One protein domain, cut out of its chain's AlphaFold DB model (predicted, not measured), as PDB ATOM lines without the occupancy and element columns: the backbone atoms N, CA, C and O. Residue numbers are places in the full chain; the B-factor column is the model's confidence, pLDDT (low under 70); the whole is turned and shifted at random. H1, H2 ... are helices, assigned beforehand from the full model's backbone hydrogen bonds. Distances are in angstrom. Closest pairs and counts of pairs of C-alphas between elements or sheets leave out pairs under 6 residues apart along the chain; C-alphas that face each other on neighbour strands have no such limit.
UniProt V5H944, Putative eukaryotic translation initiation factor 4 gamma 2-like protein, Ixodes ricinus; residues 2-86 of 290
ATOM      1  N   VAL A   2     158.125 116.304 197.288       80.06
ATOM      2  CA  VAL A   2     158.099 117.533 198.117       80.06
ATOM      3  C   VAL A   2     159.443 118.279 198.129       80.06
ATOM      4  O   VAL A   2     159.480 119.449 197.758       80.06
ATOM      5  N   ALA A   3     160.558 117.592 198.406       83.75
ATOM      6  CA  ALA A   3     161.897 118.202 198.436       83.75
ATOM      7  C   ALA A   3     162.269 118.953 197.140       83.75
ATOM      8  O   ALA A   3     162.873 120.016 197.186       83.75
ATOM      9  N   GLY A   4     161.848 118.449 195.973       84.50
ATOM     10  CA  GLY A   4     162.116 119.098 194.686       84.50
ATOM     11  C   GLY A   4     161.270 120.342 194.403       84.50
ATOM     12  O   GLY A   4     161.656 121.175 193.584       84.50
ATOM     13  N   HIS A   5     160.118 120.493 195.057       88.94
ATOM     14  CA  HIS A   5     159.330 121.727 194.982       88.94
ATOM     15  C   HIS A   5     159.904 122.774 195.933       88.94
ATOM     16  O   HIS A   5     160.118 123.908 195.514       88.94
ATOM     17  N   VAL A   6     160.264 122.361 197.151       89.31
ATOM     18  CA  VAL A   6     160.926 123.225 198.136       89.31
ATOM     19  C   VAL A   6     162.268 123.733 197.601       89.31
ATOM     20  O   VAL A   6     162.486 124.936 197.579       89.31
ATOM     21  N   ALA A   7     163.115 122.860 197.043       89.50
ATOM     22  CA  ALA A   7     164.388 123.257 196.433       89.50
ATOM     23  C   ALA A   7     164.214 124.285 195.304       89.50
ATOM     24  O   ALA A   7     164.982 125.235 195.202       89.50
ATOM     25  N   ARG A   8     163.175 124.145 194.468       89.62
ATOM     26  CA  ARG A   8     162.862 125.145 193.433       89.62
ATOM     27  C   ARG A   8     162.378 126.466 194.026       89.62
ATOM     28  O   ARG A   8     162.682 127.508 193.456       89.62
ATOM     29  N   GLY A   9     161.639 126.425 195.134       89.38
ATOM     30  CA  GLY A   9     161.247 127.617 195.884       89.38
ATOM     31  C   GLY A   9     162.462 128.365 196.428       89.38
ATOM     32  O   GLY A   9     162.591 129.563 196.190       89.38
ATOM     33  N   VAL A  10     163.396 127.638 197.045       90.75
ATOM     34  CA  VAL A  10     164.646 128.201 197.575       90.75
ATOM     35  C   VAL A  10     165.521 128.780 196.461       90.75
ATOM     36  O   VAL A  10     165.950 129.924 196.548       90.75
ATOM     37  N   ALA A  11     165.712 128.049 195.360       88.00
ATOM     38  CA  ALA A  11     166.498 128.524 194.217       88.00
ATOM     39  C   ALA A  11     165.922 129.791 193.553       88.00
ATOM     40  O   ALA A  11     166.654 130.545 192.920       88.00
ATOM     41  N   ARG A  12     164.611 130.025 193.678       89.81
ATOM     42  CA  ARG A  12     163.928 131.221 193.161       89.81
ATOM     43  C   ARG A  12     163.810 132.347 194.192       89.81
ATOM     44  O   ARG A  12     163.183 133.355 193.887       89.81
ATOM     45  N   GLY A  13     164.363 132.172 195.394       86.12
ATOM     46  CA  GLY A  13     164.282 133.155 196.477       86.12
ATOM     47  C   GLY A  13     162.895 133.291 197.111       86.12
ATOM     48  O   GLY A  13     162.622 134.302 197.743       86.12
ATOM     49  N   LEU A  14     162.003 132.305 196.938       89.38
ATOM     50  CA  LEU A  14     160.663 132.320 197.544       89.38
ATOM     51  C   LEU A  14     160.677 131.932 199.029       89.38
ATOM     52  O   LEU A  14     159.749 132.272 199.752       89.38
ATOM     53  N   VAL A  15     161.693 131.173 199.450       89.12
ATOM     54  CA  VAL A  15     161.942 130.746 200.835       89.12
ATOM     55  C   VAL A  15     163.454 130.714 201.039       89.12
ATOM     56  O   VAL A  15     164.171 130.187 200.186       89.12
ATOM     57  N   SER A  16     163.959 131.255 202.141       90.06
ATOM     58  CA  SER A  16     165.388 131.209 202.464       90.06
ATOM     59  C   SER A  16     165.804 129.883 203.120       90.06
ATOM     60  O   SER A  16     164.985 129.132 203.656       90.06
ATOM     61  N   LEU A  17     167.106 129.576 203.094       88.31
ATOM     62  CA  LEU A  17     167.646 128.387 203.769       88.31
ATOM     63  C   LEU A  17     167.512 128.471 205.299       88.31
ATOM     64  O   LEU A  17     167.307 127.439 205.932       88.31
ATOM     65  N   SER A  18     167.581 129.674 205.877       89.06
ATOM     66  CA  SER A  18     167.405 129.908 207.315       89.06
ATOM     67  C   SER A  18     165.955 129.705 207.753       89.06
ATOM     68  O   SER A  18     165.712 129.005 208.732       89.06
ATOM     69  N   GLU A  19     164.983 130.232 207.002       88.31
ATOM     70  CA  GLU A  19     163.555 129.992 207.259       88.31
ATOM     71  C   GLU A  19     163.210 128.507 207.139       88.31
ATOM     72  O   GLU A  19     162.471 127.969 207.962       88.31
ATOM     73  N   LEU A  20     163.775 127.820 206.139       89.31
ATOM     74  CA  LEU A  20     163.560 126.388 205.960       89.31
ATOM     75  C   LEU A  20     164.164 125.563 207.107       89.31
ATOM     76  O   LEU A  20     163.529 124.613 207.560       89.31
ATOM     77  N   ALA A  21     165.369 125.910 207.569       86.56
ATOM     78  CA  ALA A  21     166.005 125.261 208.713       86.56
ATOM     79  C   ALA A  21     165.212 125.501 210.009       86.56
ATOM     80  O   ALA A  21     164.939 124.559 210.749       86.56
ATOM     81  N   GLY A  22     164.756 126.739 210.235       84.69
ATOM     82  CA  GLY A  22     163.936 127.104 211.392       84.69
ATOM     83  C   GLY A  22     162.552 126.446 211.407       84.69
ATOM     84  O   GLY A  22     162.001 126.206 212.476       84.69
ATOM     85  N   ALA A  23     162.003 126.102 210.238       85.94
ATOM     86  CA  ALA A  23     160.740 125.374 210.121       85.94
ATOM     87  C   ALA A  23     160.868 123.859 210.383       85.94
ATOM     88  O   ALA A  23     159.847 123.177 210.491       85.94
ATOM     89  N   LEU A  24     162.093 123.323 210.461       86.12
ATOM     90  CA  LEU A  24     162.377 121.893 210.636       86.12
ATOM     91  C   LEU A  24     163.335 121.624 211.821       86.12
ATOM     92  O   LEU A  24     164.346 120.940 211.643       86.12
ATOM     93  N   PRO A  25     163.061 122.134 213.035       80.38
ATOM     94  CA  PRO A  25     163.974 121.971 214.162       80.38
ATOM     95  C   PRO A  25     164.033 120.512 214.640       80.38
ATOM     96  O   PRO A  25     163.057 119.766 214.547       80.38
ATOM     97  N   ASN A  26     165.171 120.103 215.206       79.56
ATOM     98  CA  ASN A  26     165.351 118.827 215.911       79.56
ATOM     99  C   ASN A  26     164.987 117.569 215.096       79.56
ATOM    100  O   ASN A  26     164.493 116.582 215.642       79.56
ATOM    101  N   GLY A  27     165.210 117.585 213.779       76.88
ATOM    102  CA  GLY A  27     164.897 116.443 212.921       76.88
ATOM    103  C   GLY A  27     163.414 116.298 212.576       76.88
ATOM    104  O   GLY A  27     162.997 115.233 212.110       76.88
ATOM    105  N   GLN A  28     162.602 117.344 212.763       80.88
ATOM    106  CA  GLN A  28     161.213 117.340 212.317       80.88
ATOM    107  C   GLN A  28     161.154 117.106 210.796       80.88
ATOM    108  O   GLN A  28     161.796 117.795 210.007       80.88
ATOM    109  N   HIS A  29     160.410 116.079 210.377       83.69
ATOM    110  CA  HIS A  29     160.366 115.591 208.989       83.69
ATOM    111  C   HIS A  29     161.717 115.123 208.408       83.69
ATOM    112  O   HIS A  29     161.902 115.143 207.188       83.69
ATOM    113  N   TYR A  30     162.661 114.662 209.236       84.00
ATOM    114  CA  TYR A  30     163.901 114.041 208.759       84.00
ATOM    115  C   TYR A  30     163.612 112.900 207.753       84.00
ATOM    116  O   TYR A  30     162.734 112.076 208.018       84.00
ATOM    117  N   PRO A  31     164.317 112.808 206.600       88.56
ATOM    118  CA  PRO A  31     165.490 113.579 206.164       88.56
ATOM    119  C   PRO A  31     165.178 114.724 205.170       88.56
ATOM    120  O   PRO A  31     165.995 115.014 204.294       88.56
ATOM    121  N   LEU A  32     164.003 115.367 205.241       89.75
ATOM    122  CA  LEU A  32     163.529 116.326 204.228       89.75
ATOM    123  C   LEU A  32     164.521 117.460 203.937       89.75
ATOM    124  O   LEU A  32     164.784 117.730 202.766       89.75
ATOM    125  N   PHE A  33     165.086 118.092 204.969       90.00
ATOM    126  CA  PHE A  33     166.051 119.180 204.798       90.00
ATOM    127  C   PHE A  33     167.265 118.735 203.968       90.00
ATOM    128  O   PHE A  33     167.603 119.362 202.966       90.00
ATOM    129  N   LEU A  34     167.840 117.572 204.287       88.50
ATOM    130  CA  LEU A  34     168.961 116.994 203.539       88.50
ATOM    131  C   LEU A  34     168.582 116.660 202.091       88.50
ATOM    132  O   LEU A  34     169.380 116.855 201.177       88.50
ATOM    133  N   LEU A  35     167.356 116.193 201.845       89.62
ATOM    134  CA  LEU A  35     166.875 115.941 200.483       89.62
ATOM    135  C   LEU A  35     166.726 117.238 199.672       89.62
ATOM    136  O   LEU A  35     166.970 117.237 198.463       89.62
ATOM    137  N   VAL A  36     166.350 118.345 200.318       91.25
ATOM    138  CA  VAL A  36     166.319 119.672 199.686       91.25
ATOM    139  C   VAL A  36     167.736 120.117 199.331       91.25
ATOM    140  O   VAL A  36     167.971 120.490 198.182       91.25
ATOM    141  N   LEU A  37     168.691 119.996 200.259       89.12
ATOM    142  CA  LEU A  37     170.105 120.296 200.007       89.12
ATOM    143  C   LEU A  37     170.670 119.450 198.857       89.12
ATOM    144  O   LEU A  37     171.346 119.975 197.975       89.12
ATOM    145  N   GLN A  38     170.347 118.154 198.807       89.06
ATOM    146  CA  GLN A  38     170.785 117.264 197.729       89.06
ATOM    147  C   GLN A  38     170.246 117.721 196.367       89.06
ATOM    148  O   GLN A  38     170.973 117.724 195.371       89.06
ATOM    149  N   GLN A  39     168.985 118.152 196.313       89.38
ATOM    150  CA  GLN A  39     168.392 118.653 195.079       89.38
ATOM    151  C   GLN A  39     168.950 120.026 194.676       89.38
ATOM    152  O   GLN A  39     169.158 120.274 193.487       89.38
ATOM    153  N   LEU A  40     169.228 120.908 195.639       87.44
ATOM    154  CA  LEU A  40     169.888 122.191 195.392       87.44
ATOM    155  C   LEU A  40     171.311 121.988 194.869       87.44
ATOM    156  O   LEU A  40     171.666 122.575 193.855       87.44
ATOM    157  N   SER A  41     172.077 121.068 195.460       86.88
ATOM    158  CA  SER A  41     173.414 120.692 194.983       86.88
ATOM    159  C   SER A  41     173.397 120.215 193.525       86.88
ATOM    160  O   SER A  41     174.255 120.598 192.734       86.88
ATOM    161  N   ARG A  42     172.377 119.435 193.134       85.88
ATOM    162  CA  ARG A  42     172.199 118.960 191.749       85.88
ATOM    163  C   ARG A  42     171.765 120.046 190.763       85.88
ATOM    164  O   ARG A  42     172.050 119.913 189.580       85.88
ATOM    165  N   THR A  43     171.030 121.064 191.212       88.94
ATOM    166  CA  THR A  43     170.406 122.061 190.317       88.94
ATOM    167  C   THR A  43     171.164 123.383 190.248       88.94
ATOM    168  O   THR A  43     171.248 123.958 189.171       88.94
ATOM    169  N   GLN A  44     171.704 123.852 191.372       87.00
ATOM    170  CA  GLN A  44     172.453 125.108 191.496       87.00
ATOM    171  C   GLN A  44     173.969 124.885 191.600       87.00
ATOM    172  O   GLN A  44     174.752 125.813 191.418       87.00
ATOM    173  N   GLY A  45     174.398 123.652 191.879       79.88
ATOM    174  CA  GLY A  45     175.802 123.314 192.078       79.88
ATOM    175  C   GLY A  45     176.251 123.431 193.535       79.88
ATOM    176  O   GLY A  45     175.575 123.990 194.401       79.88
ATOM    177  N   ARG A  46     177.428 122.861 193.811       79.50
ATOM    178  CA  ARG A  46     177.989 122.744 195.165       79.50
ATOM    179  C   ARG A  46     178.383 124.098 195.755       79.50
ATOM    180  O   ARG A  46     178.039 124.362 196.899       79.50
ATOM    181  N   VAL A  47     179.026 124.949 194.949       74.62
ATOM    182  CA  VAL A  47     179.534 126.274 195.352       74.62
ATOM    183  C   VAL A  47     178.399 127.202 195.784       74.62
ATOM    184  O   VAL A  47     178.465 127.827 196.841       74.62
ATOM    185  N   TRP A  48     177.319 127.234 195.000       86.56
ATOM    186  CA  TRP A  48     176.127 128.011 195.332       86.56
ATOM    187  C   TRP A  48     175.529 127.564 196.668       86.56
ATOM    188  O   TRP A  48     175.178 128.395 197.503       86.56
ATOM    189  N   LEU A  49     175.458 126.249 196.901       83.75
ATOM    190  CA  LEU A  49     174.892 125.710 198.133       83.75
ATOM    191  C   LEU A  49     175.762 126.014 199.357       83.75
ATOM    192  O   LEU A  49     175.221 126.389 200.395       83.75
ATOM    193  N   THR A  50     177.087 125.884 199.245       75.12
ATOM    194  CA  THR A  50     178.018 126.210 200.337       75.12
ATOM    195  C   THR A  50     177.968 127.691 200.696       75.12
ATOM    196  O   THR A  50     177.884 128.025 201.874       75.12
ATOM    197  N   GLN A  51     177.939 128.582 199.699       76.69
ATOM    198  CA  GLN A  51     177.818 130.026 199.929       76.69
ATOM    199  C   GLN A  51     176.448 130.390 200.513       76.69
ATOM    200  O   GLN A  51     176.369 131.183 201.447       76.69
ATOM    201  N   GLY A  52     175.375 129.775 200.010       80.88
ATOM    202  CA  GLY A  52     174.017 129.990 200.502       80.88
ATOM    203  C   GLY A  52     173.829 129.548 201.954       80.88
ATOM    204  O   GLY A  52     173.220 130.275 202.734       80.88
ATOM    205  N   LEU A  53     174.381 128.393 202.340       80.75
ATOM    206  CA  LEU A  53     174.349 127.917 203.728       80.75
ATOM    207  C   LEU A  53     175.192 128.795 204.658       80.75
ATOM    208  O   LEU A  53     174.727 129.129 205.747       80.75
ATOM    209  N   ALA A  54     176.383 129.212 204.215       74.94
ATOM    210  CA  ALA A  54     177.244 130.115 204.977       74.94
ATOM    211  C   ALA A  54     176.571 131.479 205.211       74.94
ATOM    212  O   ALA A  54     176.531 131.965 206.340       74.94
ATOM    213  N   ALA A  55     175.968 132.067 204.171       77.25
ATOM    214  CA  ALA A  55     175.233 133.328 204.273       77.25
ATOM    215  C   ALA A  55     173.987 133.211 205.164       77.25
ATOM    216  O   ALA A  55     173.660 134.140 205.900       77.25
ATOM    217  N   ALA A  56     173.306 132.064 205.124       80.94
ATOM    218  CA  ALA A  56     172.121 131.800 205.932       80.94
ATOM    219  C   ALA A  56     172.432 131.433 207.396       80.94
ATOM    220  O   ALA A  56     171.494 131.328 208.184       80.94
ATOM    221  N   LYS A  57     173.714 131.241 207.759       78.88
ATOM    222  CA  LYS A  57     174.174 130.843 209.105       78.88
ATOM    223  C   LYS A  57     173.400 129.647 209.672       78.88
ATOM    224  O   LYS A  57     173.013 129.636 210.837       78.88
ATOM    225  N   VAL A  58     173.128 128.657 208.824       80.88
ATOM    226  CA  VAL A  58     172.358 127.479 209.230       80.88
ATOM    227  C   VAL A  58     173.260 126.511 209.982       80.88
ATOM    228  O   VAL A  58     174.196 125.964 209.401       80.88
ATOM    229  N   ASP A  59     172.928 126.248 211.243       77.88
ATOM    230  CA  ASP A  59     173.512 125.137 211.987       77.88
ATOM    231  C   ASP A  59     172.880 123.814 211.531       77.88
ATOM    232  O   ASP A  59     171.712 123.529 211.813       77.88
ATOM    233  N   LEU A  60     173.657 123.000 210.814       77.50
ATOM    234  CA  LEU A  60     173.210 121.703 210.311       77.50
ATOM    235  C   LEU A  60     172.900 120.714 211.443       77.50
ATOM    236  O   LEU A  60     172.048 119.849 211.243       77.50
ATOM    237  N   GLU A  61     173.524 120.840 212.618       74.69
ATOM    238  CA  GLU A  61     173.279 119.940 213.751       74.69
ATOM    239  C   GLU A  61     171.899 120.167 214.374       74.69
ATOM    240  O   GLU A  61     171.192 119.204 214.697       74.69
ATOM    241  N   SER A  62     171.466 121.427 214.464       80.44
ATOM    242  CA  SER A  62     170.138 121.794 214.974       80.44
ATOM    243  C   SER A  62     168.979 121.180 214.172       80.44
ATOM    244  O   SER A  62     167.916 120.888 214.728       80.44
ATOM    245  N   VAL A  63     169.190 120.929 212.875       83.44
ATOM    246  CA  VAL A  63     168.181 120.388 211.948       83.44
ATOM    247  C   VAL A  63     168.158 118.852 211.958       83.44
ATOM    248  O   VAL A  63     167.221 118.233 211.445       83.44
ATOM    249  N   LEU A  64     169.157 118.200 212.564       81.06
ATOM    250  CA  LEU A  64     169.232 116.742 212.663       81.06
ATOM    251  C   LEU A  64     168.531 116.187 213.922       81.06
ATOM    252  O   LEU A  64     168.477 116.861 214.960       81.06
ATOM    253  N   PRO A  65     168.020 114.935 213.858       83.56
ATOM    254  CA  PRO A  65     167.570 114.194 215.037       83.56
ATOM    255  C   PRO A  65     168.711 113.999 216.039       83.56
ATOM    256  O   PRO A  65     169.861 113.850 215.631       83.56
ATOM    257  N   GLU A  66     168.391 113.900 217.330       76.06
ATOM    258  CA  GLU A  66     169.380 113.772 218.417       76.06
ATOM    259  C   GLU A  66     170.393 112.633 218.207       76.06
ATOM    260  O   GLU A  66     171.580 112.821 218.448       76.06
ATOM    261  N   GLY A  67     169.957 111.483 217.677       71.19
ATOM    262  CA  GLY A  67     170.838 110.339 217.399       71.19
ATOM    263  C   GLY A  67     171.860 110.554 216.273       71.19
ATOM    264  O   GLY A  67     172.788 109.762 216.145       71.19
ATOM    265  N   ASN A  68     171.706 111.616 215.476       70.00
ATOM    266  CA  ASN A  68     172.575 111.946 214.342       70.00
ATOM    267  C   ASN A  68     173.400 113.224 214.581       70.00
ATOM    268  O   ASN A  68     174.024 113.721 213.644       70.00
ATOM    269  N   ARG A  69     173.375 113.778 215.800       70.06
ATOM    270  CA  ARG A  69     174.164 114.960 216.179       70.06
ATOM    271  C   ARG A  69     175.609 114.589 216.499       70.06
ATOM    272  O   ARG A  69     175.901 113.447 216.855       70.06
ATOM    273  N   GLY A  70     176.497 115.574 216.400       58.31
ATOM    274  CA  GLY A  70     177.931 115.408 216.590       58.31
ATOM    275  C   GLY A  70     178.708 115.230 215.278       58.31
ATOM    276  O   GLY A  70     178.163 114.755 214.275       58.31
ATOM    277  N   PRO A  71     180.005 115.579 215.281       55.91
ATOM    278  CA  PRO A  71     180.797 115.785 214.068       55.91
ATOM    279  C   PRO A  71     180.959 114.517 213.221       55.91
ATOM    280  O   PRO A  71     180.872 114.578 211.998       55.91
ATOM    281  N   GLU A  72     181.139 113.354 213.854       54.28
ATOM    282  CA  GLU A  72     181.314 112.074 213.153       54.28
ATOM    283  C   GLU A  72     180.004 111.563 212.532       54.28
ATOM    284  O   GLU A  72     179.987 111.110 211.388       54.28
ATOM    285  N   ARG A  73     178.879 111.692 213.249       60.41
ATOM    286  CA  ARG A  73     177.556 111.261 212.761       60.41
ATOM    287  C   ARG A  73     177.010 112.186 211.683       60.41
ATOM    288  O   ARG A  73     176.447 111.713 210.697       60.41
ATOM    289  N   LEU A  74     177.221 113.493 211.831       68.44
ATOM    290  CA  LEU A  74     176.932 114.474 210.787       68.44
ATOM    291  C   LEU A  74     177.745 114.171 209.519       68.44
ATOM    292  O   LEU A  74     177.194 114.240 208.416       68.44
ATOM    293  N   ALA A  75     179.020 113.791 209.673       59.91
ATOM    294  CA  ALA A  75     179.876 113.389 208.562       59.91
ATOM    295  C   ALA A  75     179.315 112.203 207.778       59.91
ATOM    296  O   ALA A  75     179.085 112.321 206.573       59.91
ATOM    297  N   GLU A  76     179.001 111.117 208.477       60.81
ATOM    298  CA  GLU A  76     178.413 109.899 207.914       60.81
ATOM    299  C   GLU A  76     177.093 110.193 207.170       60.81
ATOM    300  O   GLU A  76     176.926 109.868 205.993       60.81
ATOM    301  N   VAL A  77     176.177 110.928 207.812       74.12
ATOM    302  CA  VAL A  77     174.848 111.248 207.259       74.12
ATOM    303  C   VAL A  77     174.920 112.089 205.979       74.12
ATOM    304  O   VAL A  77     174.084 111.912 205.076       74.12
ATOM    305  N   LEU A  78     175.878 113.018 205.901       74.56
ATOM    306  CA  LEU A  78     176.102 113.861 204.730       74.56
ATOM    307  C   LEU A  78     176.866 113.117 203.625       74.56
ATOM    308  O   LEU A  78     176.514 113.283 202.453       74.56
ATOM    309  N   GLU A  79     177.860 112.286 203.957       69.38
ATOM    310  CA  GLU A  79     178.582 111.446 202.989       69.38
ATOM    311  C   GLU A  79     177.636 110.468 202.278       69.38
ATOM    312  O   GLU A  79     177.583 110.479 201.044       69.38
ATOM    313  N   ASP A  80     176.781 109.758 203.024       70.81
ATOM    314  CA  ASP A  80     175.760 108.831 202.499       70.81
ATOM    315  C   ASP A  80     174.831 109.469 201.456       70.81
ATOM    316  O   ASP A  80     174.217 108.800 200.618       70.81
ATOM    317  N   ARG A  81     174.686 110.795 201.511       74.62
ATOM    318  CA  ARG A  81     173.777 111.570 200.658       74.62
ATOM    319  C   ARG A  81     174.508 112.397 199.605       74.62
ATOM    320  O   ARG A  81     173.860 113.153 198.875       74.62
ATOM    321  N   GLY A  82     175.829 112.253 199.485       68.81
ATOM    322  CA  GLY A  82     176.654 113.028 198.554       68.81
ATOM    323  C   GLY A  82     176.734 114.519 198.905       68.81
ATOM    324  O   GLY A  82     177.059 115.340 198.048       68.81
ATOM    325  N   LEU A  83     176.420 114.868 200.154       75.62
ATOM    326  CA  LEU A  83     176.495 116.204 200.738       75.62
ATOM    327  C   LEU A  83     177.751 116.406 201.585       75.62
ATOM    328  O   LEU A  83     177.890 117.454 202.203       75.62
ATOM    329  N   GLY A  84     178.681 115.446 201.583       62.81
ATOM    330  CA  GLY A  84     179.919 115.535 202.354       62.81
ATOM    331  C   GLY A  84     180.654 116.863 202.156       62.81
ATOM    332  O   GLY A  84     181.238 117.365 203.097       62.81
ATOM    333  N   PHE A  85     180.559 117.491 200.972       69.25
ATOM    334  CA  PHE A  85     181.164 118.803 200.663       69.25
ATOM    335  C   PHE A  85     180.656 119.981 201.504       69.25
ATOM    336  O   PHE A  85     181.256 121.047 201.440       69.25
ATOM    337  N   LEU A  86     179.563 119.798 202.248       68.88
ATOM    338  CA  LEU A  86     179.030 120.787 203.182       68.88
ATOM    339  C   LEU A  86     179.725 120.768 204.536       68.88
ATOM    340  O   LEU A  86     179.685 121.770 205.244       68.88
TER     341      LEU A  86
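Overview. This is residues 2 to 86 of the 290 residues of the protein "Putative eukaryotic translation initiation factor 4 gamma 2-like protein" of Ixodes ricinus (UniProt V5H944). Four short helices cluster at mostly steep angles, with H1 packed on H3, the later part of H3 meeting H4, and H2 touching H4. A long stretch without a named element, residues 57 to 70, leads to H5, which lies toward the opposite end of the longest axis from H1 and touches no helix. The printed part has 85 residues, with five named helices in the order H1, H2, H3, H4, H5 and no named strand: the class is all helix. It is compact, with a radius of gyration of the C-alphas of 11.7 A and spans of 33 by 23 by 23 A.

Arrangement. H1, residues 2 to 11, touches H3, residues 32 to 44, at a steep tilt of 51 degrees; their closest C-alphas, of Ala 3 and Val 36, are 4.8 A apart. H2, residues 17 to 22, touches H4, residues 46 to 56; their closest C-alphas, of Ser 18 and Ala 56, are 5.3 A apart. H3 touches H4 with residues 37 to 41 alone, at a steep tilt of 53 degrees, opposite ways; the closest C-alphas, of Ser 41 and Leu 49, are 6.1 A apart. H5, residues 71 to 79, is close to H3 but not clearly touching, with the closest C-alphas, of Leu 34 and Leu 78, 7.9 A apart. H4 and H5 are apart. In H1, H2, H3, H4 and H5 every O i to N i+4 pair is within hydrogen-bond range.

Along the chain. H1 begins at C-alpha 2 (158.099, 117.533, 198.117) and is 14.4 A long. H2 is 8.6 A, H3 17.9 A and H4 15.2 A long. H5 is 12.1 A long and ends at C-alpha 79 (178.582, 111.446, 202.989).

Size, cuts and confidence. The two C-alphas farthest apart, of Leu 14 and Glu 72, are 32.9 A apart. The printed part has no cut, and the link from H4 to H5 is long. The model's pLDDT is under 70 at residues 70 to 76, 79, 82 and 84 to 86.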